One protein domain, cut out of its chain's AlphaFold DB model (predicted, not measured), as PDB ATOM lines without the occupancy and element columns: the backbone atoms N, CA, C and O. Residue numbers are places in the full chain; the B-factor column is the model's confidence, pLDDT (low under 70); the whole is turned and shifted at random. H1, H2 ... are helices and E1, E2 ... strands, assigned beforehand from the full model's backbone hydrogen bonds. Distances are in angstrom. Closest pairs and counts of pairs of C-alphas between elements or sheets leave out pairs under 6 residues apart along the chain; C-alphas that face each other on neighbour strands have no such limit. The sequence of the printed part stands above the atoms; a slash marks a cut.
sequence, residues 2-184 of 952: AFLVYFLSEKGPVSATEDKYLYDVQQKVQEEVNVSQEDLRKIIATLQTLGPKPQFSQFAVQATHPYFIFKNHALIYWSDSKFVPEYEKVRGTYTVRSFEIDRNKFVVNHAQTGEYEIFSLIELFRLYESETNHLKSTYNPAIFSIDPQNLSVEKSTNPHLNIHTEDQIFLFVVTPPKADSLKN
ATOM      1  N   ALA A   2     -19.560 -49.881  14.055       32.91
ATOM      2  CA  ALA A   2     -18.484 -49.003  14.562       32.91
ATOM      3  C   ALA A   2     -17.051 -49.524  14.284       32.91
ATOM      4  O   ALA A   2     -16.170 -48.760  13.913       32.91
ATOM      5  N   PHE A   3     -16.847 -50.845  14.354       33.78
ATOM      6  CA  PHE A   3     -15.584 -51.513  13.998       33.78
ATOM      7  C   PHE A   3     -15.226 -51.402  12.499       33.78
ATOM      8  O   PHE A   3     -14.062 -51.432  12.126       33.78
ATOM      9  N   LEU A   4     -16.239 -51.246  11.641       31.20
ATOM     10  CA  LEU A   4     -16.107 -51.146  10.183       31.20
ATOM     11  C   LEU A   4     -15.859 -49.691   9.744       31.20
ATOM     12  O   LEU A   4     -15.127 -49.454   8.793       31.20
ATOM     13  N   VAL A   5     -16.394 -48.721  10.495       37.09
ATOM     14  CA  VAL A   5     -16.101 -47.285  10.332       37.09
ATOM     15  C   VAL A   5     -14.663 -46.957  10.756       37.09
ATOM     16  O   VAL A   5     -14.003 -46.163  10.096       37.09
ATOM     17  N   TYR A   6     -14.138 -47.622  11.792       41.78
ATOM     18  CA  TYR A   6     -12.731 -47.494  12.197       41.78
ATOM     19  C   TYR A   6     -11.762 -48.013  11.119       41.78
ATOM     20  O   TYR A   6     -10.738 -47.392  10.860       41.78
ATOM     21  N   PHE A   7     -12.124 -49.102  10.431       36.59
ATOM     22  CA  PHE A   7     -11.317 -49.695   9.356       36.59
ATOM     23  C   PHE A   7     -11.284 -48.856   8.068       36.59
ATOM     24  O   PHE A   7     -10.311 -48.907   7.326       36.59
ATOM     25  N   LEU A   8     -12.333 -48.070   7.799       37.25
ATOM     26  CA  LEU A   8     -12.412 -47.177   6.634       37.25
ATOM     27  C   LEU A   8     -11.811 -45.784   6.898       37.25
ATOM     28  O   LEU A   8     -11.663 -44.993   5.971       37.25
ATOM     29  N   SER A   9     -11.434 -45.490   8.145       36.09
ATOM     30  CA  SER A   9     -10.838 -44.222   8.578       36.09
ATOM     31  C   SER A   9      -9.342 -44.379   8.881       36.09
ATOM     32  O   SER A   9      -8.850 -43.908   9.905       36.09
ATOM     33  N   GLU A  10      -8.585 -44.996   7.969       36.75
ATOM     34  CA  GLU A  10      -7.117 -45.150   8.052       36.75
ATOM     35  C   GLU A  10      -6.336 -43.812   8.076       36.75
ATOM     36  O   GLU A  10      -5.108 -43.787   8.147       36.75
ATOM     37  N   LYS A  11      -7.044 -42.676   8.053       35.97
ATOM     38  CA  LYS A  11      -6.509 -41.324   8.228       35.97
ATOM     39  C   LYS A  11      -7.328 -40.545   9.261       35.97
ATOM     40  O   LYS A  11      -8.039 -39.607   8.913       35.97
ATOM     41  N   GLY A  12      -7.214 -40.897  10.542       37.06
ATOM     42  CA  GLY A  12      -7.373 -39.866  11.575       37.06
ATOM     43  C   GLY A  12      -6.340 -38.760  11.297       37.06
ATOM     44  O   GLY A  12      -5.207 -39.101  10.941       37.06
ATOM     45  N   PRO A  13      -6.695 -37.463  11.339       45.09
ATOM     46  CA  PRO A  13      -5.784 -36.418  10.897       45.09
ATOM     47  C   PRO A  13      -4.578 -36.394  11.835       45.09
ATOM     48  O   PRO A  13      -4.730 -36.150  13.026       45.09
ATOM     49  N   VAL A  14      -3.387 -36.630  11.280       48.88
ATOM     50  CA  VAL A  14      -2.079 -36.517  11.954       48.88
ATOM     51  C   VAL A  14      -1.974 -35.225  12.786       48.88
ATOM     52  O   VAL A  14      -1.389 -35.236  13.864       48.88
ATOM     53  N   SER A  15      -2.671 -34.167  12.352       58.38
ATOM     54  CA  SER A  15      -2.876 -32.916  13.092       58.38
ATOM     55  C   SER A  15      -3.396 -33.129  14.519       58.38
ATOM     56  O   SER A  15      -2.759 -32.683  15.451       58.38
ATOM     57  N   ALA A  16      -4.478 -33.884  14.750       61.31
ATOM     58  CA  ALA A  16      -5.090 -33.962  16.085       61.31
ATOM     59  C   ALA A  16      -4.185 -34.638  17.136       61.31
ATOM     60  O   ALA A  16      -4.269 -34.343  18.328       61.31
ATOM     61  N   THR A  17      -3.317 -35.560  16.706       64.00
ATOM     62  CA  THR A  17      -2.305 -36.185  17.572       64.00
ATOM     63  C   THR A  17      -1.144 -35.255  17.890       64.00
ATOM     64  O   THR A  17      -0.660 -35.257  19.019       64.00
ATOM     65  N   GLU A  18      -0.707 -34.469  16.907       73.19
ATOM     66  CA  GLU A  18       0.328 -33.450  17.091       73.19
ATOM     67  C   GLU A  18      -0.189 -32.324  17.998       73.19
ATOM     68  O   GLU A  18       0.488 -31.968  18.961       73.19
ATOM     69  N   ASP A  19      -1.427 -31.870  17.780       76.31
ATOM     70  CA  ASP A  19      -2.102 -30.849  18.586       76.31
ATOM     71  C   ASP A  19      -2.225 -31.293  20.054       76.31
ATOM     72  O   ASP A  19      -1.977 -30.507  20.969       76.31
ATOM     73  N   LYS A  20      -2.571 -32.568  20.301       77.25
ATOM     74  CA  LYS A  20      -2.637 -33.126  21.660       77.25
ATOM     75  C   LYS A  20      -1.260 -33.171  22.324       77.25
ATOM     76  O   LYS A  20      -1.143 -32.770  23.475       77.25
ATOM     77  N   TYR A  21      -0.226 -33.631  21.616       80.06
ATOM     78  CA  TYR A  21       1.141 -33.641  22.149       80.06
ATOM     79  C   TYR A  21       1.599 -32.228  22.532       80.06
ATOM     80  O   TYR A  21       2.142 -32.024  23.615       80.06
ATOM     81  N   LEU A  22       1.337 -31.242  21.669       85.25
ATOM     82  CA  LEU A  22       1.666 -29.842  21.929       85.25
ATOM     83  C   LEU A  22       0.868 -29.281  23.113       85.25
ATOM     84  O   LEU A  22       1.443 -28.585  23.945       85.25
ATOM     85  N   TYR A  23      -0.415 -29.631  23.235       85.19
ATOM     86  CA  TYR A  23      -1.241 -29.279  24.393       85.19
ATOM     87  C   TYR A  23      -0.704 -29.882  25.701       85.19
ATOM     88  O   TYR A  23      -0.613 -29.183  26.710       85.19
ATOM     89  N   ASP A  24      -0.301 -31.154  25.688       82.25
ATOM     90  CA  ASP A  24       0.250 -31.830  26.865       82.25
ATOM     91  C   ASP A  24       1.588 -31.195  27.290       82.25
ATOM     92  O   ASP A  24       1.803 -30.938  28.475       82.25
ATOM     93  N   VAL A  25       2.470 -30.882  26.332       88.75
ATOM     94  CA  VAL A  25       3.731 -30.162  26.598       88.75
ATOM     95  C   VAL A  25       3.460 -28.756  27.144       88.75
ATOM     96  O   VAL A  25       4.102 -28.342  28.109       88.75
ATOM     97  N   GLN A  26       2.494 -28.035  26.566       92.44
ATOM     98  CA  GLN A  26       2.067 -26.707  27.009       92.44
ATOM     99  C   GLN A  26       1.608 -26.723  28.474       92.44
ATOM    100  O   GLN A  26       2.090 -25.917  29.268       92.44
ATOM    101  N   GLN A  27       0.721 -27.654  28.843       91.12
ATOM    102  CA  GLN A  27       0.217 -27.805  30.213       91.12
ATOM    103  C   GLN A  27       1.344 -28.122  31.204       91.12
ATOM    104  O   GLN A  27       1.461 -27.464  32.234       91.12
ATOM    105  N   LYS A  28       2.209 -29.086  30.873       90.69
ATOM    106  CA  LYS A  28       3.312 -29.504  31.749       90.69
ATOM    107  C   LYS A  28       4.330 -28.394  31.975       90.69
ATOM    108  O   LYS A  28       4.774 -28.181  33.093       90.69
ATOM    109  N   VAL A  29       4.689 -27.648  30.930       94.50
ATOM    110  CA  VAL A  29       5.616 -26.512  31.070       94.50
ATOM    111  C   VAL A  29       5.003 -25.396  31.897       94.50
ATOM    112  O   VAL A  29       5.710 -24.799  32.703       94.50
ATOM    113  N   GLN A  30       3.709 -25.112  31.722       94.56
ATOM    114  CA  GLN A  30       3.004 -24.140  32.560       94.56
ATOM    115  C   GLN A  30       3.035 -24.557  34.036       94.56
ATOM    116  O   GLN A  30       3.346 -23.725  34.885       94.56
ATOM    117  N   GLU A  31       2.805 -25.838  34.336       94.56
ATOM    118  CA  GLU A  31       2.892 -26.379  35.696       94.56
ATOM    119  C   GLU A  31       4.295 -26.195  36.301       94.56
ATOM    120  O   GLU A  31       4.422 -25.594  37.368       94.56
ATOM    121  N   GLU A  32       5.355 -26.603  35.598       94.69
ATOM    122  CA  GLU A  32       6.745 -26.451  36.069       94.69
ATOM    123  C   GLU A  32       7.142 -24.967  36.244       94.69
ATOM    124  O   GLU A  32       7.804 -24.590  37.216       94.69
ATOM    125  N   VAL A  33       6.694 -24.082  35.341       95.38
ATOM    126  CA  VAL A  33       6.909 -22.629  35.459       95.38
ATOM    127  C   VAL A  33       6.208 -22.071  36.696       95.38
ATOM    128  O   VAL A  33       6.828 -21.293  37.425       95.38
ATOM    129  N   ASN A  34       4.964 -22.475  36.958       94.62
ATOM    130  CA  ASN A  34       4.201 -22.036  38.125       94.62
ATOM    131  C   ASN A  34       4.852 -22.517  39.430       94.62
ATOM    132  O   ASN A  34       5.050 -21.713  40.344       94.62
ATOM    133  N   VAL A  35       5.272 -23.787  39.495       95.31
ATOM    134  CA  VAL A  35       6.007 -24.351  40.645       95.31
ATOM    135  C   VAL A  35       7.297 -23.569  40.904       95.31
ATOM    136  O   VAL A  35       7.556 -23.142  42.031       95.31
ATOM    137  N   SER A  36       8.083 -23.300  39.859       95.62
ATOM    138  CA  SER A  36       9.305 -22.496  39.969       95.62
ATOM    139  C   SER A  36       9.026 -21.057  40.443       95.62
ATOM    140  O   SER A  36       9.776 -20.522  41.264       95.62
ATOM    141  N   GLN A  37       7.935 -20.424  39.997       94.31
ATOM    142  CA  GLN A  37       7.541 -19.093  40.479       94.31
ATOM    143  C   GLN A  37       7.117 -19.098  41.954       94.31
ATOM    144  O   GLN A  37       7.449 -18.162  42.688       94.31
ATOM    145  N   GLU A  38       6.402 -20.128  42.412       94.75
ATOM    146  CA  GLU A  38       6.068 -20.285  43.831       94.75
ATOM    147  C   GLU A  38       7.321 -20.452  44.693       94.75
ATOM    148  O   GLU A  38       7.433 -19.817  45.748       94.75
ATOM    149  N   ASP A  39       8.286 -21.245  44.233       95.25
ATOM    150  CA  ASP A  39       9.563 -21.421  44.921       95.25
ATOM    151  C   ASP A  39      10.359 -20.110  44.975       95.25
ATOM    152  O   ASP A  39      10.854 -19.739  46.041       95.25
ATOM    153  N   LEU A  40      10.391 -19.328  43.888       94.75
ATOM    154  CA  LEU A  40      10.992 -17.990  43.897       94.75
ATOM    155  C   LEU A  40      10.330 -17.055  44.913       94.75
ATOM    156  O   LEU A  40      11.038 -16.331  45.614       94.75
ATOM    157  N   ARG A  41       8.997 -17.080  45.060       94.38
ATOM    158  CA  ARG A  41       8.304 -16.273  46.085       94.38
ATOM    159  C   ARG A  41       8.742 -16.661  47.498       94.38
ATOM    160  O   ARG A  41       8.980 -15.769  48.315       94.38
ATOM    161  N   LYS A  42       8.899 -17.961  47.782       93.81
ATOM    162  CA  LYS A  42       9.426 -18.446  49.072       93.81
ATOM    163  C   LYS A  42      10.864 -17.971  49.292       93.81
ATOM    164  O   LYS A  42      11.180 -17.479  50.370       93.81
ATOM    165  N   ILE A  43      11.716 -18.062  48.268       94.06
ATOM    166  CA  ILE A  43      13.117 -17.619  48.333       94.06
ATOM    167  C   ILE A  43      13.197 -16.112  48.606       94.06
ATOM    168  O   ILE A  43      13.944 -15.693  49.485       94.06
ATOM    169  N   ILE A  44      12.393 -15.294  47.920       93.88
ATOM    170  CA  ILE A  44      12.328 -13.841  48.146       93.88
ATOM    171  C   ILE A  44      11.891 -13.525  49.576       93.88
ATOM    172  O   ILE A  44      12.510 -12.682  50.225       93.88
ATOM    173  N   ALA A  45      10.862 -14.213  50.084       92.19
ATOM    174  CA  ALA A  45      10.413 -14.036  51.461       92.19
ATOM    175  C   ALA A  45      11.539 -14.350  52.460       92.19
ATOM    176  O   ALA A  45      11.764 -13.576  53.389       92.19
ATOM    177  N   THR A  46      12.309 -15.421  52.231       91.19
ATOM    178  CA  THR A  46      13.493 -15.745  53.041       91.19
ATOM    179  C   THR A  46      14.550 -14.645  52.949       91.19
ATOM    180  O   THR A  46      15.005 -14.156  53.980       91.19
ATOM    181  N   LEU A  47      14.894 -14.190  51.740       89.62
ATOM    182  CA  LEU A  47      15.904 -13.150  51.506       89.62
ATOM    183  C   LEU A  47      15.598 -11.837  52.234       89.62
ATOM    184  O   LEU A  47      16.515 -11.190  52.735       89.62
ATOM    185  N   GLN A  48      14.323 -11.460  52.334       88.56
ATOM    186  CA  GLN A  48      13.888 -10.252  53.042       88.56
ATOM    187  C   GLN A  48      14.094 -10.329  54.563       88.56
ATOM    188  O   GLN A  48      14.153  -9.294  55.223       88.56
ATOM    189  N   THR A  49      14.225 -11.535  55.124       89.25
ATOM    190  CA  THR A  49      14.472 -11.747  56.561       89.25
ATOM    191  C   THR A  49      15.957 -11.834  56.921       89.25
ATOM    192  O   THR A  49      16.304 -11.850  58.103       89.25
ATOM    193  N   LEU A  50      16.846 -11.891  55.924       88.56
ATOM    194  CA  LEU A  50      18.274 -12.082  56.148       88.56
ATOM    195  C   LEU A  50      18.959 -10.804  56.651       88.56
ATOM    196  O   LEU A  50      18.652  -9.688  56.239       88.56
ATOM    197  N   GLY A  51      19.939 -10.986  57.540       82.88
ATOM    198  CA  GLY A  51      20.809  -9.906  58.007       82.88
ATOM    199  C   GLY A  51      21.777  -9.396  56.921       82.88
ATOM    200  O   GLY A  51      21.824  -9.936  55.820       82.88
ATOM    201  N   PRO A  52      22.625  -8.393  57.217       79.19
ATOM    202  CA  PRO A  52      23.470  -7.716  56.219       79.19
ATOM    203  C   PRO A  52      24.601  -8.577  55.620       79.19
ATOM    204  O   PRO A  52      25.166  -8.215  54.587       79.19
ATOM    205  N   LYS A  53      24.965  -9.694  56.263       83.94
ATOM    206  CA  LYS A  53      25.986 -10.652  55.801       83.94
ATOM    207  C   LYS A  53      25.491 -12.087  56.013       83.94
ATOM    208  O   LYS A  53      25.932 -12.738  56.963       83.94
ATOM    209  N   PRO A  54      24.537 -12.548  55.195       88.44
ATOM    210  CA  PRO A  54      24.020 -13.901  55.309       88.44
ATOM    211  C   PRO A  54      25.089 -14.937  54.950       88.44
ATOM    212  O   PRO A  54      25.953 -14.696  54.104       88.44
ATOM    213  N   GLN A  55      25.012 -16.084  55.613       90.56
ATOM    214  CA  GLN A  55      25.792 -17.276  55.290       90.56
ATOM    215  C   GLN A  55      25.180 -18.002  54.083       90.56
ATOM    216  O   GLN A  55      23.986 -17.878  53.810       90.56
ATOM    217  N   PHE A  56      25.992 -18.779  53.370       93.12
ATOM    218  CA  PHE A  56      25.592 -19.587  52.220       93.12
ATOM    219  C   PHE A  56      24.428 -20.530  52.563       93.12
ATOM    220  O   PHE A  56      23.456 -20.600  51.813       93.12
ATOM    221  N   SER A  57      24.470 -21.197  53.722       93.50
ATOM    222  CA  SER A  57      23.381 -22.065  54.204       93.50
ATOM    223  C   SER A  57      22.054 -21.339  54.423       93.50
ATOM    224  O   SER A  57      21.001 -21.944  54.254       93.50
ATOM    225  N   GLN A  58      22.068 -20.043  54.747       93.00
ATOM    226  CA  GLN A  58      20.841 -19.270  54.978       93.00
ATOM    227  C   GLN A  58      20.091 -18.943  53.682       93.00
ATOM    228  O   GLN A  58      18.906 -18.620  53.718       93.00
ATOM    229  N   PHE A  59      20.766 -19.048  52.538       92.62
ATOM    230  CA  PHE A  59      20.138 -18.957  51.225       92.62
ATOM    231  C   PHE A  59      19.523 -20.278  50.760       92.62
ATOM    232  O   PHE A  59      18.797 -20.274  49.766       92.62
ATOM    233  N   ALA A  60      19.805 -21.395  51.443       92.50
ATOM    234  CA  ALA A  60      19.323 -22.713  51.061       92.50
ATOM    235  C   ALA A  60      17.848 -22.895  51.443       92.50
ATOM    236  O   ALA A  60      17.485 -23.017  52.613       92.50
ATOM    237  N   VAL A  61      16.997 -22.939  50.424       92.44
ATOM    238  CA  VAL A  61      15.557 -23.163  50.503       92.44
ATOM    239  C   VAL A  61      15.243 -24.386  49.654       92.44
ATOM    240  O   VAL A  61      15.794 -24.564  48.568       92.44
ATOM    241  N   GLN A  62      14.364 -25.251  50.150       91.12
ATOM    242  CA  GLN A  62      13.918 -26.404  49.383       91.12
ATOM    243  C   GLN A  62      13.088 -25.928  48.182       91.12
ATOM    244  O   GLN A  62      12.023 -25.339  48.363       91.12
ATOM    245  N   ALA A  63      13.591 -26.195  46.978       92.62
ATOM    246  CA  ALA A  63      12.968 -25.844  45.708       92.62
ATOM    247  C   ALA A  63      12.992 -27.049  44.758       92.62
ATOM    248  O   ALA A  63      13.877 -27.905  44.852       92.62
ATOM    249  N   THR A  64      12.023 -27.106  43.846       93.06
ATOM    250  CA  THR A  64      11.907 -28.172  42.836       93.06
ATOM    251  C   THR A  64      12.979 -28.031  41.757       93.06
ATOM    252  O   THR A  64      13.574 -29.020  41.328       93.06
ATOM    253  N   HIS A  65      13.266 -26.790  41.354       94.12
ATOM    254  CA  HIS A  65      14.250 -26.470  40.323       94.12
ATOM    255  C   HIS A  65      15.493 -25.798  40.905       94.12
ATOM    256  O   HIS A  65      15.381 -25.034  41.870       94.12
ATOM    257  N   PRO A  66      16.673 -26.004  40.290       94.88
ATOM    258  CA  PRO A  66      17.870 -25.267  40.650       94.88
ATOM    259  C   PRO A  66      17.666 -23.753  40.572       94.88
ATOM    260  O   PRO A  66      17.034 -23.249  39.640       94.88
ATOM    261  N   TYR A  67      18.238 -23.023  41.522       96.50
ATOM    262  CA  TYR A  67      18.240 -21.571  41.532       96.50
ATOM    263  C   TYR A  67      19.592 -20.995  41.957       96.50
ATOM    264  O   TYR A  67      20.386 -21.616  42.671       96.50
ATOM    265  N   PHE A  68      19.841 -19.776  41.494       96.38
ATOM    266  CA  PHE A  68      21.102 -19.065  41.655       96.38
ATOM    267  C   PHE A  68      20.812 -17.640  42.097       96.38
ATOM    268  O   PHE A  68      19.914 -16.999  41.548       96.38
ATOM    269  N   ILE A  69      21.565 -17.153  43.083       95.69
ATOM    270  CA  ILE A  69      21.414 -15.794  43.606       95.69
ATOM    271  C   ILE A  69      22.678 -15.011  43.291       95.69
ATOM    272  O   ILE A  69      23.792 -15.402  43.661       95.69
ATOM    273  N   PHE A  70      22.481 -13.875  42.637       95.00
ATOM    274  CA  PHE A  70      23.510 -12.904  42.326       95.00
ATOM    275  C   PHE A  70      23.300 -11.654  43.171       95.00
ATOM    276  O   PHE A  70      22.172 -11.215  43.390       95.00
ATOM    277  N   LYS A  71      24.401 -11.067  43.632       92.88
ATOM    278  CA  LYS A  71      24.423  -9.764  44.292       92.88
ATOM    279  C   LYS A  71      25.451  -8.892  43.594       92.88
ATOM    280  O   LYS A  71      26.617  -9.276  43.512       92.88
ATOM    281  N   ASN A  72      25.037  -7.727  43.098       89.50
ATOM    282  CA  ASN A  72      25.903  -6.825  42.324       89.50
ATOM    283  C   ASN A  72      26.637  -7.556  41.177       89.50
ATOM    284  O   ASN A  72      27.851  -7.431  41.028       89.50
ATOM    285  N   HIS A  73      25.898  -8.372  40.416       90.19
ATOM    286  CA  HIS A  73      26.392  -9.219  39.315       90.19
ATOM    287  C   HIS A  73      27.336 -10.374  39.715       90.19
ATOM    288  O   HIS A  73      27.730 -11.167  38.859       90.19
ATOM    289  N   ALA A  74      27.695 -10.521  40.994       92.06
ATOM    290  CA  ALA A  74      28.510 -11.631  41.480       92.06
ATOM    291  C   ALA A  74      27.625 -12.769  42.003       92.06
ATOM    292  O   ALA A  74      26.693 -12.531  42.770       92.06
ATOM    293  N   LEU A  75      27.930 -14.010  41.613       93.94
ATOM    294  CA  LEU A  75      27.256 -15.191  42.152       93.94
ATOM    295  C   LEU A  75      27.619 -15.351  43.631       93.94
ATOM    296  O   LEU A  75      28.800 -15.447  43.968       93.94
ATOM    297  N   ILE A  76      26.610 -15.407  44.498       93.56
ATOM    298  CA  ILE A  76      26.794 -15.590  45.945       93.56
ATOM    299  C   ILE A  76      26.189 -16.895  46.468       93.56
ATOM    300  O   ILE A  76      26.569 -17.346  47.545       93.56
ATOM    301  N   TYR A  77      25.265 -17.502  45.719       95.06
ATOM    302  CA  TYR A  77      24.652 -18.779  46.072       95.06
ATOM    303  C   TYR A  77      24.250 -19.575  44.829       95.06
ATOM    304  O   TYR A  77      23.725 -19.012  43.866       95.06
ATOM    305  N   TRP A  78      24.450 -20.891  44.885       95.44
ATOM    306  CA  TRP A  78      23.993 -21.861  43.893       95.44
ATOM    307  C   TRP A  78      23.366 -23.059  44.609       95.44
ATOM    308  O   TRP A  78      23.954 -23.608  45.539       95.44
ATOM    309  N   SER A  79      22.178 -23.481  44.180       94.44
ATOM    310  CA  SER A  79      21.508 -24.644  44.775       94.44
ATOM    311  C   SER A  79      21.940 -25.977  44.149       94.44
ATOM    312  O   SER A  79      21.641 -27.034  44.698       94.44
ATOM    313  N   ASP A  80      22.615 -25.944  42.997       90.69
ATOM    314  CA  ASP A  80      23.096 -27.121  42.269       90.69
ATOM    315  C   ASP A  80      24.475 -26.861  41.647       90.69
ATOM    316  O   ASP A  80      24.811 -25.731  41.293       90.69
ATOM    317  N   SER A  81      25.279 -27.917  41.517       86.94
ATOM    318  CA  SER A  81      26.639 -27.870  40.959       86.94
ATOM    319  C   SER A  81      26.760 -28.541  39.587       86.94
ATOM    320  O   SER A  81      27.865 -28.615  39.039       86.94
ATOM    321  N   LYS A  82      25.665 -29.028  38.985       85.88
ATOM    322  CA  LYS A  82      25.716 -29.653  37.648       85.88
ATOM    323  C   LYS A  82      25.814 -28.621  36.537       85.88
ATOM    324  O   LYS A  82      26.470 -28.883  35.532       85.88
ATOM    325  N   PHE A  83      25.142 -27.486  36.693       88.31
ATOM    326  CA  PHE A  83      25.184 -26.370  35.757       88.31
ATOM    327  C   PHE A  83      24.978 -25.069  36.529       88.31
ATOM    328  O   PHE A  83      24.015 -24.953  37.275       88.31
ATOM    329  N   VAL A  84      25.880 -24.105  36.352       91.56
ATOM    330  CA  VAL A  84      25.780 -22.780  36.972       91.56
ATOM    331  C   VAL A  84      25.864 -21.749  35.849       91.56
ATOM    332  O   VAL A  84      26.891 -21.712  35.164       91.56
ATOM    333  N   PRO A  85      24.813 -20.946  35.612       90.75
ATOM    334  CA  PRO A  85      24.806 -19.983  34.522       90.75
ATOM    335  C   PRO A  85      25.773 -18.826  34.797       90.75
ATOM    336  O   PRO A  85      25.907 -18.348  35.923       90.75
ATOM    337  N   GLU A  86      26.414 -18.329  33.743       91.06
ATOM    338  CA  GLU A  86      27.119 -17.049  33.792       91.06
ATOM    339  C   GLU A  86      26.099 -15.904  33.802       91.06
ATOM    340  O   GLU A  86      25.175 -15.900  32.987       91.06
ATOM    341  N   TYR A  87      26.293 -14.911  34.679       92.50
ATOM    342  CA  TYR A  87      25.368 -13.781  34.838       92.50
ATOM    343  C   TYR A  87      25.034 -13.099  33.502       92.50
ATOM    344  O   TYR A  87      23.874 -12.879  33.175       92.50
ATOM    345  N   GLU A  88      26.049 -12.856  32.672       92.19
ATOM    346  CA  GLU A  88      25.903 -12.191  31.372       92.19
ATOM    347  C   GLU A  88      24.994 -12.940  30.387       92.19
ATOM    348  O   GLU A  88      24.397 -12.309  29.513       92.19
ATOM    349  N   LYS A  89      24.856 -14.265  30.531       90.88
ATOM    350  CA  LYS A  89      24.011 -15.092  29.659       90.88
ATOM    351  C   LYS A  89      22.542 -15.106  30.087       90.88
ATOM    352  O   LYS A  89      21.692 -15.424  29.259       90.88
ATOM    353  N   VAL A  90      22.245 -14.774  31.346       92.38
ATOM    354  CA  VAL A  90      20.882 -14.801  31.913       92.38
ATOM    355  C   VAL A  90      20.362 -13.429  32.336       92.38
ATOM    356  O   VAL A  90      19.170 -13.283  32.569       92.38
ATOM    357  N   ARG A  91      21.202 -12.394  32.409       91.31
ATOM    358  CA  ARG A  91      20.765 -11.051  32.812       91.31
ATOM    359  C   ARG A  91      19.663 -10.501  31.900       91.31
ATOM    360  O   ARG A  91      19.659 -10.708  30.683       91.31
ATOM    361  N   GLY A  92      18.763  -9.715  32.477       88.62
ATOM    362  CA  GLY A  92      17.752  -8.978  31.728       88.62
ATOM    363  C   GLY A  92      16.511  -8.670  32.555       88.62
ATOM    364  O   GLY A  92      16.345  -9.144  33.672       88.62
ATOM    365  N   THR A  93      15.609  -7.878  31.981       89.06
ATOM    366  CA  THR A  93      14.333  -7.531  32.614       89.06
ATOM    367  C   THR A  93      13.221  -8.392  32.027       89.06
ATOM    368  O   THR A  93      12.636  -8.062  30.997       89.06
ATOM    369  N   TYR A  94      12.961  -9.528  32.662       92.69
ATOM    370  CA  TYR A  94      11.878 -10.445  32.314       92.69
ATOM    371  C   TYR A  94      11.421 -11.199  33.568       92.69
ATOM    372  O   TYR A  94      12.176 -11.306  34.532       92.69
ATOM    373  N   THR A  95      10.190 -11.709  33.555       91.69
ATOM    374  CA  THR A  95       9.671 -12.615  34.594       91.69
ATOM    375  C   THR A  95      10.003 -14.066  34.265       91.69
ATOM    376  O   THR A  95      10.439 -14.820  35.127       91.69
ATOM    377  N   VAL A  96       9.851 -14.437  32.994       94.69
ATOM    378  CA  VAL A  96      10.156 -15.764  32.456       94.69
ATOM    379  C   VAL A  96      10.618 -15.653  31.008       94.69
ATOM    380  O   VAL A  96      10.069 -14.870  30.232       94.69
ATOM    381  N   ARG A  97      11.658 -16.405  30.646       94.69
ATOM    382  CA  ARG A  97      12.200 -16.437  29.281       94.69
ATOM    383  C   ARG A  97      12.968 -17.731  29.035       94.69
ATOM    384  O   ARG A  97      13.546 -18.286  29.964       94.69
ATOM    385  N   SER A  98      13.001 -18.207  27.794       94.94
ATOM    386  CA  SER A  98      13.876 -19.314  27.409       94.94
ATOM    387  C   SER A  98      15.269 -18.843  26.990       94.94
ATOM    388  O   SER A  98      15.444 -17.767  26.411       94.94
ATOM    389  N   PHE A  99      16.267 -19.673  27.275       93.38
ATOM    390  CA  PHE A  99      17.658 -19.428  26.921       93.38
ATOM    391  C   PHE A  99      18.276 -20.679  26.317       93.38
ATOM    392  O   PHE A  99      18.054 -21.791  26.797       93.38
ATOM    393  N   GLU A 100      19.099 -20.472  25.294       93.00
ATOM    394  CA  GLU A 100      20.066 -21.462  24.843       93.00
ATOM    395  C   GLU A 100      21.445 -21.056  25.368       93.00
ATOM    396  O   GLU A 100      21.998 -20.031  24.969       93.00
ATOM    397  N   ILE A 101      21.980 -21.840  26.304       89.31
ATOM    398  CA  ILE A 101      23.275 -21.596  26.939       89.31
ATOM    399  C   ILE A 101      24.165 -22.798  26.668       89.31
ATOM    400  O   ILE A 101      23.907 -23.897  27.156       89.31
ATOM    401  N   ASP A 102      25.217 -22.587  25.877       82.75
ATOM    402  CA  ASP A 102      26.154 -23.641  25.477       82.75
ATOM    403  C   ASP A 102      25.418 -24.857  24.876       82.75
ATOM    404  O   ASP A 102      25.710 -26.004  25.199       82.75
ATOM    405  N   ARG A 103      24.414 -24.584  24.021       85.62
ATOM    406  CA  ARG A 103      23.497 -25.548  23.368       85.62
ATOM    407  C   ARG A 103      22.534 -26.305  24.294       85.62
ATOM    408  O   ARG A 103      21.676 -27.040  23.803       85.62
ATOM    409  N   ASN A 104      22.628 -26.111  25.607       89.38
ATOM    410  CA  ASN A 104      21.598 -26.542  26.549       89.38
ATOM    411  C   ASN A 104      20.436 -25.551  26.517       89.38
ATOM    412  O   ASN A 104      20.650 -24.351  26.331       89.38
ATOM    413  N   LYS A 105      19.209 -26.033  26.705       94.31
ATOM    414  CA  LYS A 105      18.001 -25.203  26.608       94.31
ATOM    415  C   LYS A 105      17.286 -25.182  27.945       94.31
ATOM    416  O   LYS A 105      16.993 -26.238  28.504       94.31
ATOM    417  N   PHE A 106      16.986 -23.982  28.427       94.94
ATOM    418  CA  PHE A 106      16.349 -23.749  29.719       94.94
ATOM    419  C   PHE A 106      15.175 -22.787  29.576       94.94
ATOM    420  O   PHE A 106      15.224 -21.873  28.753       94.94
ATOM    421  N   VAL A 107      14.157 -22.941  30.419       96.31
ATOM    422  CA  VAL A 107      13.258 -21.842  30.795       96.31
ATOM    423  C   VAL A 107      13.765 -21.271  32.109       96.31
ATOM    424  O   VAL A 107      14.023 -22.012  33.052       96.31
ATOM    425  N   VAL A 108      13.941 -19.958  32.165       96.38
ATOM    426  CA  VAL A 108      14.456 -19.257  33.337       96.38
ATOM    427  C   VAL A 108      13.366 -18.357  33.881       96.38
ATOM    428  O   VAL A 108      12.938 -17.428  33.194       96.38
ATOM    429  N   ASN A 109      12.956 -18.610  35.120       96.12
ATOM    430  CA  ASN A 109      12.193 -17.646  35.896       96.12
ATOM    431  C   ASN A 109      13.162 -16.702  36.607       96.12
ATOM    432  O   ASN A 109      14.162 -17.140  37.182       96.12
ATOM    433  N   HIS A 110      12.859 -15.413  36.565       95.56
ATOM    434  CA  HIS A 110      13.695 -14.366  37.127       95.56
ATOM    435  C   HIS A 110      12.886 -13.490  38.080       95.56
ATOM    436  O   HIS A 110      11.751 -13.099  37.798       95.56
ATOM    437  N   ALA A 111      13.495 -13.181  39.218       94.19
ATOM    438  CA  ALA A 111      12.956 -12.241  40.179       94.19
ATOM    439  C   ALA A 111      14.076 -11.437  40.839       94.19
ATOM    440  O   ALA A 111      15.204 -11.907  40.981       94.19
ATOM    441  N   GLN A 112      13.738 -10.234  41.290       91.81
ATOM    442  CA  GLN A 112      14.677  -9.316  41.920       91.81
ATOM    443  C   GLN A 112      14.099  -8.790  43.235       91.81
ATOM    444  O   GLN A 112      12.918  -8.448  43.315       91.81
ATOM    445  N   THR A 113      14.934  -8.714  44.272       90.56
ATOM    446  CA  THR A 113      14.575  -8.141  45.576       90.56
ATOM    447  C   THR A 113      15.758  -7.366  46.157       90.56
ATOM    448  O   THR A 113      16.760  -7.940  46.581       90.56
ATOM    449  N   GLY A 114      15.660  -6.034  46.173       87.06
ATOM    450  CA  GLY A 114      16.766  -5.167  46.591       87.06
ATOM    451  C   GLY A 114      18.001  -5.346  45.700       87.06
ATOM    452  O   GLY A 114      17.918  -5.191  44.486       87.06
ATOM    453  N   GLU A 115      19.141  -5.682  46.309       88.81
ATOM    454  CA  GLU A 115      20.420  -5.924  45.613       88.81
ATOM    455  C   GLU A 115      20.567  -7.361  45.069       88.81
ATOM    456  O   GLU A 115      21.609  -7.689  44.497       88.81
ATOM    457  N   TYR A 116      19.571  -8.225  45.290       93.19
ATOM    458  CA  TYR A 116      19.611  -9.636  44.907       93.19
ATOM    459  C   TYR A 116      18.810  -9.897  43.632       93.19
ATOM    460  O   TYR A 116      17.626  -9.561  43.560       93.19
ATOM    461  N   GLU A 117      19.436 -10.571  42.672       94.94
ATOM    462  CA  GLU A 117      18.795 -11.147  41.487       94.94
ATOM    463  C   GLU A 117      18.802 -12.669  41.594       94.94
ATOM    464  O   GLU A 117      19.814 -13.275  41.955       94.94
ATOM    465  N   ILE A 118      17.661 -13.289  41.306       95.50
ATOM    466  CA  ILE A 118      17.428 -14.716  41.512       95.50
ATOM    467  C   ILE A 118      16.975 -15.316  40.188       95.50
ATOM    468  O   ILE A 118      15.990 -14.864  39.601       95.50
ATOM    469  N   PHE A 119      17.668 -16.360  39.750       96.56
ATOM    470  CA  PHE A 119      17.346 -17.096  38.531       96.56
ATOM    471  C   PHE A 119      17.046 -18.545  38.889       96.56
ATOM    472  O   PHE A 119      17.912 -19.221  39.440       96.56
ATOM    473  N   SER A 120      15.845 -19.025  38.572       96.69
ATOM    474  CA  SER A 120      15.473 -20.441  38.679       96.69
ATOM    475  C   SER A 120      15.465 -21.072  37.289       96.69
ATOM    476  O   SER A 120      14.846 -20.528  36.374       96.69
ATOM    477  N   LEU A 121      16.193 -22.178  37.117       95.25
ATOM    478  CA  LEU A 121      16.420 -22.834  35.828       95.25
ATOM    479  C   LEU A 121      15.595 -24.117  35.720       95.25
ATOM    480  O   LEU A 121      15.837 -25.093  36.429       95.25
ATOM    481  N   ILE A 122      14.685 -24.138  34.755       95.88
ATOM    482  CA  ILE A 122      13.942 -25.321  34.330       95.88
ATOM    483  C   ILE A 122      14.649 -25.869  33.089       95.88
ATOM    484  O   ILE A 122      14.600 -25.275  32.011       95.88
ATOM    485  N   GLU A 123      15.355 -26.985  33.242       93.62
ATOM    486  CA  GLU A 123      16.046 -27.654  32.137       93.62
ATOM    487  C   GLU A 123      15.017 -28.223  31.147       93.62
ATOM    488  O   GLU A 123      14.125 -28.969  31.545       93.62
ATOM    489  N   LEU A 124      15.111 -27.855  29.866       94.56
ATOM    490  CA  LEU A 124      14.287 -28.424  28.788       94.56
ATOM    491  C   LEU A 124      15.036 -29.535  28.055       94.56
ATOM    492  O   LEU A 124      14.461 -30.570  27.718       94.56
ATOM    493  N   PHE A 125      16.314 -29.283  27.779       91.94
ATOM    494  CA  PHE A 125      17.188 -30.175  27.036       91.94
ATOM    495  C   PHE A 125      18.629 -29.976  27.485       91.94
ATOM    496  O   PHE A 125      19.123 -28.842  27.513       91.94
ATOM    497  N   ARG A 126      19.304 -31.089  27.763       87.38
ATOM    498  CA  ARG A 126      20.730 -31.112  28.068       87.38
ATOM    499  C   ARG A 126      21.486 -31.880  27.010       87.38
ATOM    500  O   ARG A 126      21.145 -33.021  26.703       87.38
ATOM    501  N   LEU A 127      22.513 -31.235  26.472       83.75
ATOM    502  CA  LEU A 127      23.403 -31.792  25.471       83.75
ATOM    503  C   LEU A 127      24.660 -32.336  26.150       83.75
ATOM    504  O   LEU A 127      25.297 -31.644  26.945       83.75
ATOM    505  N   TYR A 128      25.057 -33.548  25.777       74.88
ATOM    506  CA  TYR A 128      26.379 -34.081  26.093       74.88
ATOM    507  C   TYR A 128      27.166 -34.249  24.792       74.88
ATOM    508  O   TYR A 128      26.746 -34.982  23.904       74.88
ATOM    509  N   GLU A 129      28.318 -33.579  24.670       64.06
ATOM    510  CA  GLU A 129      29.152 -33.638  23.453       64.06
ATOM    511  C   GLU A 129      29.662 -35.052  23.136       64.06
ATOM    512  O   GLU A 129      29.890 -35.388  21.977       64.06
ATOM    513  N   SER A 130      29.811 -35.887  24.166       59.50
ATOM    514  CA  SER A 130      30.110 -37.309  24.039       59.50
ATOM    515  C   SER A 130      28.976 -38.094  24.688       59.50
ATOM    516  O   SER A 130      28.770 -37.993  25.900       59.50
ATOM    517  N   GLU A 131      28.215 -38.828  23.870       57.50
ATOM    518  CA  GLU A 131      27.095 -39.657  24.315       57.50
ATOM    519  C   GLU A 131      27.497 -41.100  24.592       57.50
ATOM    520  O   GLU A 131      28.366 -41.698  23.962       57.50
ATOM    521  N   THR A 132      26.846 -41.655  25.603       56.47
ATOM    522  CA  THR A 132      27.328 -42.789  26.379       56.47
ATOM    523  C   THR A 132      26.114 -43.512  26.970       56.47
ATOM    524  O   THR A 132      24.998 -42.999  26.908       56.47
ATOM    525  N   ASN A 133      26.242 -44.697  27.571       54.75
ATOM    526  CA  ASN A 133      25.054 -45.331  28.176       54.75
ATOM    527  C   ASN A 133      24.521 -44.592  29.417       54.75
ATOM    528  O   ASN A 133      23.329 -44.706  29.718       54.75
ATOM    529  N   HIS A 134      25.371 -43.845  30.125       59.75
ATOM    530  CA  HIS A 134      25.001 -43.135  31.354       59.75
ATOM    531  C   HIS A 134      24.829 -41.619  31.174       59.75
ATOM    532  O   HIS A 134      24.104 -40.999  31.945       59.75
ATOM    533  N   LEU A 135      25.427 -41.047  30.133       68.38
ATOM    534  CA  LEU A 135      25.333 -39.649  29.707       68.38
ATOM    535  C   LEU A 135      24.771 -39.645  28.290       68.38
ATOM    536  O   LEU A 135      25.499 -39.909  27.334       68.38
ATOM    537  N   LYS A 136      23.469 -39.417  28.168       71.81
ATOM    538  CA  LYS A 136      22.798 -39.216  26.884       71.81
ATOM    539  C   LYS A 136      22.197 -37.840  26.884       71.81
ATOM    540  O   LYS A 136      21.722 -37.407  27.935       71.81
ATOM    541  N   SER A 137      22.216 -37.177  25.736       82.81
ATOM    542  CA  SER A 137      21.456 -35.948  25.605       82.81
ATOM    543  C   SER A 137      19.988 -36.315  25.723       82.81
ATOM    544  O   SER A 137      19.502 -37.211  25.033       82.81
ATOM    545  N   THR A 138      19.303 -35.687  26.664       84.62
ATOM    546  CA  THR A 138      17.928 -36.043  26.999       84.62
ATOM    547  C   THR A 138      17.101 -34.791  27.152       84.62
ATOM    548  O   THR A 138      17.567 -33.768  27.662       84.62
ATOM    549  N   TYR A 139      15.852 -34.899  26.722       89.69
ATOM    550  CA  TYR A 139      14.825 -33.930  27.049       89.69
ATOM    551  C   TYR A 139      14.318 -34.174  28.467       89.69
ATOM    552  O   TYR A 139      14.401 -35.287  28.990       89.69
ATOM    553  N   ASN A 140      13.799 -33.127  29.100       90.00
ATOM    554  CA  ASN A 140      13.227 -33.244  30.432       90.00
ATOM    555  C   ASN A 140      11.955 -34.120  30.396       90.00
ATOM    556  O   ASN A 140      10.959 -33.700  29.800       90.00
ATOM    557  N   PRO A 141      11.943 -35.298  31.051       85.12
ATOM    558  CA  PRO A 141      10.818 -36.230  30.989       85.12
ATOM    559  C   PRO A 141       9.569 -35.733  31.733       85.12
ATOM    560  O   PRO A 141       8.471 -36.229  31.474       85.12
ATOM    561  N   ALA A 142       9.711 -34.757  32.641       86.38
ATOM    562  CA  ALA A 142       8.568 -34.111  33.286       86.38
ATOM    563  C   ALA A 142       7.739 -33.324  32.257       86.38
ATOM    564  O   ALA A 142       6.511 -33.359  32.287       86.38
ATOM    565  N   ILE A 143       8.416 -32.715  31.278       89.12
ATOM    566  CA  ILE A 143       7.812 -31.894  30.225       89.12
ATOM    567  C   ILE A 143       7.465 -32.733  28.989       89.12
ATOM    568  O   ILE A 143       6.346 -32.669  28.477       89.12
ATOM    569  N   PHE A 144       8.407 -33.546  28.512       87.81
ATOM    570  CA  PHE A 144       8.286 -34.293  27.264       87.81
ATOM    571  C   PHE A 144       8.071 -35.779  27.550       87.81
ATOM    572  O   PHE A 144       8.991 -36.498  27.923       87.81
ATOM    573  N   SER A 145       6.847 -36.270  27.334       79.06
ATOM    574  CA  SER A 145       6.558 -37.712  27.428       79.06
ATOM    575  C   SER A 145       7.214 -38.524  26.308       79.06
ATOM    576  O   SER A 145       7.521 -39.697  26.493       79.06
ATOM    577  N   ILE A 146       7.406 -37.896  25.148       79.94
ATOM    578  CA  ILE A 146       8.142 -38.427  24.002       79.94
ATOM    579  C   ILE A 146       9.074 -37.313  23.538       79.94
ATOM    580  O   ILE A 146       8.634 -36.166  23.403       79.94
ATOM    581  N   ASP A 147      10.334 -37.657  23.285       85.19
ATOM    582  CA  ASP A 147      11.344 -36.716  22.812       85.19
ATOM    583  C   ASP A 147      10.880 -36.028  21.510       85.19
ATOM    584  O   ASP A 147      10.527 -36.717  20.543       85.19
ATOM    585  N   PRO A 148      10.854 -34.683  21.454       87.69
ATOM    586  CA  PRO A 148      10.510 -33.965  20.235       87.69
ATOM    587  C   PRO A 148      11.591 -34.147  19.162       87.69
ATOM    588  O   PRO A 148      12.752 -34.435  19.455       87.69
ATOM    589  N   GLN A 149      11.231 -33.918  17.893       87.31
ATOM    590  CA  GLN A 149      12.222 -33.932  16.806       87.31
ATOM    591  C   GLN A 149      13.229 -32.796  16.951       87.31
ATOM    592  O   GLN A 149      14.411 -32.963  16.657       87.31
ATOM    593  N   ASN A 150      12.740 -31.628  17.359       88.44
ATOM    594  CA  ASN A 150      13.560 -30.455  17.580       88.44
ATOM    595  C   ASN A 150      12.877 -29.512  18.573       88.44
ATOM    596  O   ASN A 150      11.647 -29.440  18.648       88.44
ATOM    597  N   LEU A 151      13.703 -28.754  19.282       92.50
ATOM    598  CA  LEU A 151      13.320 -27.718  20.227       92.50
ATOM    599  C   LEU A 151      14.063 -26.438  19.836       92.50
ATOM    600  O   LEU A 151      15.273 -26.493  19.647       92.50
ATOM    601  N   SER A 152      13.395 -25.293  19.726       91.69
ATOM    602  CA  SER A 152      14.057 -24.005  19.457       91.69
ATOM    603  C   SER A 152      13.610 -22.953  20.458       91.69
ATOM    604  O   SER A 152      12.434 -22.895  20.798       91.69
ATOM    605  N   VAL A 153      14.528 -22.106  20.920       90.56
ATOM    606  CA  VAL A 153      14.199 -20.950  21.774       90.56
ATOM    607  C   VAL A 153      13.798 -19.716  20.957       90.56
ATOM    608  O   VAL A 153      13.366 -18.711  21.515       90.56
ATOM    609  N   GLU A 154      13.907 -19.780  19.629       89.56
ATOM    610  CA  GLU A 154      13.508 -18.705  18.721       89.56
ATOM    611  C   GLU A 154      12.068 -18.884  18.246       89.56
ATOM    612  O   GLU A 154      11.647 -19.986  17.901       89.56
ATOM    613  N   LYS A 155      11.311 -17.784  18.194       88.12
ATOM    614  CA  LYS A 155       9.888 -17.796  17.837       88.12
ATOM    615  C   LYS A 155       9.666 -18.255  16.394       88.12
ATOM    616  O   LYS A 155      10.222 -17.676  15.464       88.12
ATOM    617  N   SER A 156       8.793 -19.245  16.203       86.62
ATOM    618  CA  SER A 156       8.420 -19.738  14.876       86.62
ATOM    619  C   SER A 156       7.358 -18.856  14.225       86.62
ATOM    620  O   SER A 156       6.495 -18.279  14.898       86.62
ATOM    621  N   THR A 157       7.383 -18.810  12.891       85.00
ATOM    622  CA  THR A 157       6.319 -18.225  12.064       85.00
ATOM    623  C   THR A 157       5.035 -19.050  12.094       85.00
ATOM    624  O   THR A 157       3.980 -18.513  11.773       85.00
ATOM    625  N   ASN A 158       5.104 -20.325  12.497       84.06
ATOM    626  CA  ASN A 158       3.943 -21.189  12.669       84.06
ATOM    627  C   ASN A 158       3.452 -21.132  14.132       84.06
ATOM    628  O   ASN A 158       4.073 -21.758  14.997       84.06
ATOM    629  N   PRO A 159       2.359 -20.400  14.443       81.88
ATOM    630  CA  PRO A 159       1.966 -20.107  15.823       81.88
ATOM    631  C   PRO A 159       1.593 -21.347  16.629       81.88
ATOM    632  O   PRO A 159       1.756 -21.346  17.843       81.88
ATOM    633  N   HIS A 160       1.118 -22.400  15.961       84.00
ATOM    634  CA  HIS A 160       0.675 -23.628  16.614       84.00
ATOM    635  C   HIS A 160       1.826 -24.402  17.285       84.00
ATOM    636  O   HIS A 160       1.600 -25.130  18.241       84.00
ATOM    637  N   LEU A 161       3.069 -24.209  16.830       86.94
ATOM    638  CA  LEU A 161       4.254 -24.856  17.408       86.94
ATOM    639  C   LEU A 161       4.852 -24.077  18.591       86.94
ATOM    640  O   LEU A 161       5.785 -24.558  19.235       86.94
ATOM    641  N   ASN A 162       4.366 -22.857  18.835       91.50
ATOM    642  CA  ASN A 162       4.884 -21.967  19.864       91.50
ATOM    643  C   ASN A 162       4.228 -22.292  21.214       91.50
ATOM    644  O   ASN A 162       3.016 -22.150  21.379       91.50
ATOM    645  N   ILE A 163       5.054 -22.654  22.189       93.75
ATOM    646  CA  ILE A 163       4.671 -22.882  23.579       93.75
ATOM    647  C   ILE A 163       4.755 -21.559  24.345       93.75
ATOM    648  O   ILE A 163       5.719 -20.799  24.197       93.75
ATOM    649  N   HIS A 164       3.743 -21.283  25.163       93.44
ATOM    650  CA  HIS A 164       3.602 -20.030  25.908       93.44
ATOM    651  C   HIS A 164       3.375 -20.274  27.409       93.44
ATOM    652  O   HIS A 164       3.090 -21.388  27.835       93.44
ATOM    653  N   THR A 165       3.451 -19.233  28.226       91.19
ATOM    654  CA  THR A 165       2.930 -19.260  29.602       91.19
ATOM    655  C   THR A 165       1.408 -19.095  29.625       91.19
ATOM    656  O   THR A 165       0.784 -18.880  28.585       91.19
ATOM    657  N   GLU A 166       0.782 -19.191  30.802       87.38
ATOM    658  CA  GLU A 166      -0.635 -18.824  30.980       87.38
ATOM    659  C   GLU A 166      -0.902 -17.370  30.550       87.38
ATOM    660  O   GLU A 166      -1.853 -17.105  29.815       87.38
ATOM    661  N   ASP A 167       0.025 -16.462  30.875       87.94
ATOM    662  CA  ASP A 167       0.010 -15.042  30.485       87.94
ATOM    663  C   ASP A 167       0.381 -14.786  29.006       87.94
ATOM    664  O   ASP A 167       0.677 -13.653  28.623       87.94
ATOM    665  N   GLN A 168       0.408 -15.822  28.158       88.94
ATOM    666  CA  GLN A 168       0.747 -15.739  26.727       88.94
ATOM    667  C   GLN A 168       2.175 -15.232  26.426       88.94
ATOM    668  O   GLN A 168       2.464 -14.783  25.312       88.94
ATOM    669  N   ILE A 169       3.105 -15.339  27.380       91.31
ATOM    670  CA  ILE A 169       4.526 -15.045  27.145       91.31
ATOM    671  C   ILE A 169       5.128 -16.210  26.363       91.31
ATOM    672  O   ILE A 169       5.014 -17.361  26.771       91.31
ATOM    673  N   PHE A 170       5.772 -15.926  25.232       93.69
ATOM    674  CA  PHE A 170       6.430 -16.953  24.423       93.69
ATOM    675  C   PHE A 170       7.608 -17.586  25.175       93.69
ATOM    676  O   PHE A 170       8.474 -16.872  25.686       93.69
ATOM    677  N   LEU A 171       7.653 -18.920  25.189       93.62
ATOM    678  CA  LEU A 171       8.735 -19.695  25.783       93.62
ATOM    679  C   LEU A 171       9.616 -20.303  24.696       93.62
ATOM    680  O   LEU A 171      10.755 -19.888  24.542       93.62
ATOM    681  N   PHE A 172       9.128 -21.277  23.936       95.38
ATOM    682  CA  PHE A 172       9.939 -21.993  22.948       95.38
ATOM    683  C   PHE A 172       9.061 -22.645  21.880       95.38
ATOM    684  O   PHE A 172       7.837 -22.642  21.965       95.38
ATOM    685  N   VAL A 173       9.693 -23.208  20.858       94.56
ATOM    686  CA  VAL A 173       9.055 -23.924  19.755       94.56
ATOM    687  C   VAL A 173       9.353 -25.402  19.873       94.56
ATOM    688  O   VAL A 173      10.516 -25.789  20.018       94.56
ATOM    689  N   VAL A 174       8.319 -26.224  19.736       92.38
ATOM    690  CA  VAL A 174       8.444 -27.683  19.724       92.38
ATOM    691  C   VAL A 174       8.044 -28.210  18.362       92.38
ATOM    692  O   VAL A 174       6.968 -27.907  17.859       92.38
ATOM    693  N   THR A 175       8.907 -29.031  17.769       90.81
ATOM    694  CA  THR A 175       8.540 -29.831  16.597       90.81
ATOM    695  C   THR A 175       8.111 -31.221  17.073       90.81
ATOM    696  O   THR A 175       8.961 -31.946  17.607       90.81
ATOM    697  N   PRO A 176       6.831 -31.608  16.904       84.31
ATOM    698  CA  PRO A 176       6.325 -32.889  17.379       84.31
ATOM    699  C   PRO A 176       7.120 -34.093  16.844       84.31
ATOM    700  O   PRO A 176       7.692 -34.042  15.745       84.31
ATOM    701  N   PRO A 177       7.168 -35.204  17.597       80.62
ATOM    702  CA  PRO A 177       7.732 -36.461  17.118       80.62
ATOM    703  C   PRO A 177       6.971 -36.983  15.889       80.62
ATOM    704  O   PRO A 177       5.853 -36.563  15.602       80.62
ATOM    705  N   LYS A 178       7.575 -37.894  15.114       72.50
ATOM    706  CA  LYS A 178       6.944 -38.412  13.884       72.50
ATOM    707  C   LYS A 178       5.596 -39.083  14.198       72.50
ATOM    708  O   LYS A 178       5.446 -39.744  15.225       72.50
ATOM    709  N   ALA A 179       4.639 -38.987  13.274       56.34
ATOM    710  CA  ALA A 179       3.279 -39.505  13.455       56.34
ATOM    711  C   ALA A 179       3.215 -40.989  13.875       56.34
ATOM    712  O   ALA A 179       2.340 -41.369  14.647       56.34
ATOM    713  N   ASP A 180       4.154 -41.832  13.434       55.97
ATOM    714  CA  ASP A 180       4.183 -43.252  13.817       55.97
ATOM    715  C   ASP A 180       4.516 -43.481  15.302       55.97
ATOM    716  O   ASP A 180       4.026 -44.445  15.884       55.97
ATOM    717  N   SER A 181       5.263 -42.573  15.943       51.69
ATOM    718  CA  SER A 181       5.446 -42.566  17.406       51.69
ATOM    719  C   SER A 181       4.243 -41.989  18.163       51.69
ATOM    720  O   SER A 181       3.998 -42.382  19.298       51.69
ATOM    721  N   LEU A 182       3.459 -41.102  17.536       52.31
ATOM    722  CA  LEU A 182       2.277 -40.463  18.138       52.31
ATOM    723  C   LEU A 182       0.987 -41.295  18.003       52.31
ATOM    724  O   LEU A 182       0.082 -41.169  18.830       52.31
ATOM    725  N   LYS A 183       0.898 -42.183  16.998       48.53
ATOM    726  CA  LYS A 183      -0.275 -43.044  16.720       48.53
ATOM    727  C   LYS A 183      -0.725 -43.898  17.913       48.53
ATOM    728  O   LYS A 183      -1.908 -44.232  18.010       48.53
ATOM    729  N   ASN A 184       0.174 -44.214  18.844       50.62
ATOM    730  CA  ASN A 184      -0.152 -44.987  20.045       50.62
ATOM    731  C   ASN A 184      -0.962 -44.198  21.092       50.62
ATOM    732  O   ASN A 184      -1.586 -44.814  21.952       50.62
TER     733      ASN A 184
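This is residues 2 to 184 of the 952 residues of an uncharacterized protein of Flectobacillus sp. BAB-3569 (UniProt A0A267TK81). One long helix, H2, runs along two antiparallel sheets set one after the other beside it: the small sheet E6 - E8 - E7 by its earlier part, and the larger, strongly twisted sheet E2 - E1 - E5 - E4 - E3 by its later part. Residues 2 to 11, with H1, stick out at one end, and H5 packs across the beginning of H2. The 183 printed residues hold five named helices and eight named strands, in the order H1 H2 H3 E1 E2 H4 E3 E4 E5 E6 E7 E8 H5; the class is mixed. The whole is elongated, 74 by 38 by 30 A, and only just loose, close to compact, with a radius of gyration of the C-alphas of 19.6 A.

Start at H1, residues 2 to 8, which touches no helix. After it comes H2, residues 14 to 49, at a height over the larger sheet of 7.7 A, forming two layers, a helix on one face of a sheet. In that sheet, E1, residues 67 to 71, and E2, residues 74 to 78, form a hairpin, with N 69 and O 77 at 3.0 A. E3, residues 96 to 101, E4, residues 104 to 113, and E5, residues 116 to 126, form a meander, each strand the antiparallel neighbour of the one before; find N 99 and O 106 at 2.8 A, and N 118 and O 111 at 2.8 A. E5 also pairs with E1, N 70 and O 117 at 2.8 A. The closest C-alphas of H2 and E4 are those of Ile 44 and Thr 113, 6.6 A apart. H3, residues 56 to 59, and H4, residues 87 to 90, only graze this sheet. Next, E8, residues 170 to 175, pairs with E6, residues 150 to 152, N 152 and O 173 at 2.9 A, and with E7, residues 162 to 164, N 163 and O 172 at 2.8 A. H2 is on this sheet too, closest at the C-alphas of Gln 26 and Ile 163, 5.8 A. H5, residues 179 to 184, touches residues 14 to 21 of H2 alone, about perpendicular at 80 degrees, closest at the C-alphas of Thr 17 and Leu 182, 6.3 A. Each O i to N i+4 pair is within hydrogen-bond range in H1, 31 of 32 in H2 and 1 of 2 in H5; H3 and H4 are too short for one.

Find C-alpha 14 at (-2.079, -36.517, 11.954); from there H2 runs 53.6 A to C-alpha 49 at (14.472, -11.747, 56.561). E4 spans 27.4 A and E5 27.3 A. H5 ends at C-alpha 184, (-0.152, -44.987, 20.045).

The two C-alphas farthest apart, those of Leu 4 and Pro 52, are 74.6 A apart. The printed part has no cut. The long link is E5 to E6, 23 residues. Confidence is under 70 at residues 2 to 17, 129 to 135 and 179 to 184.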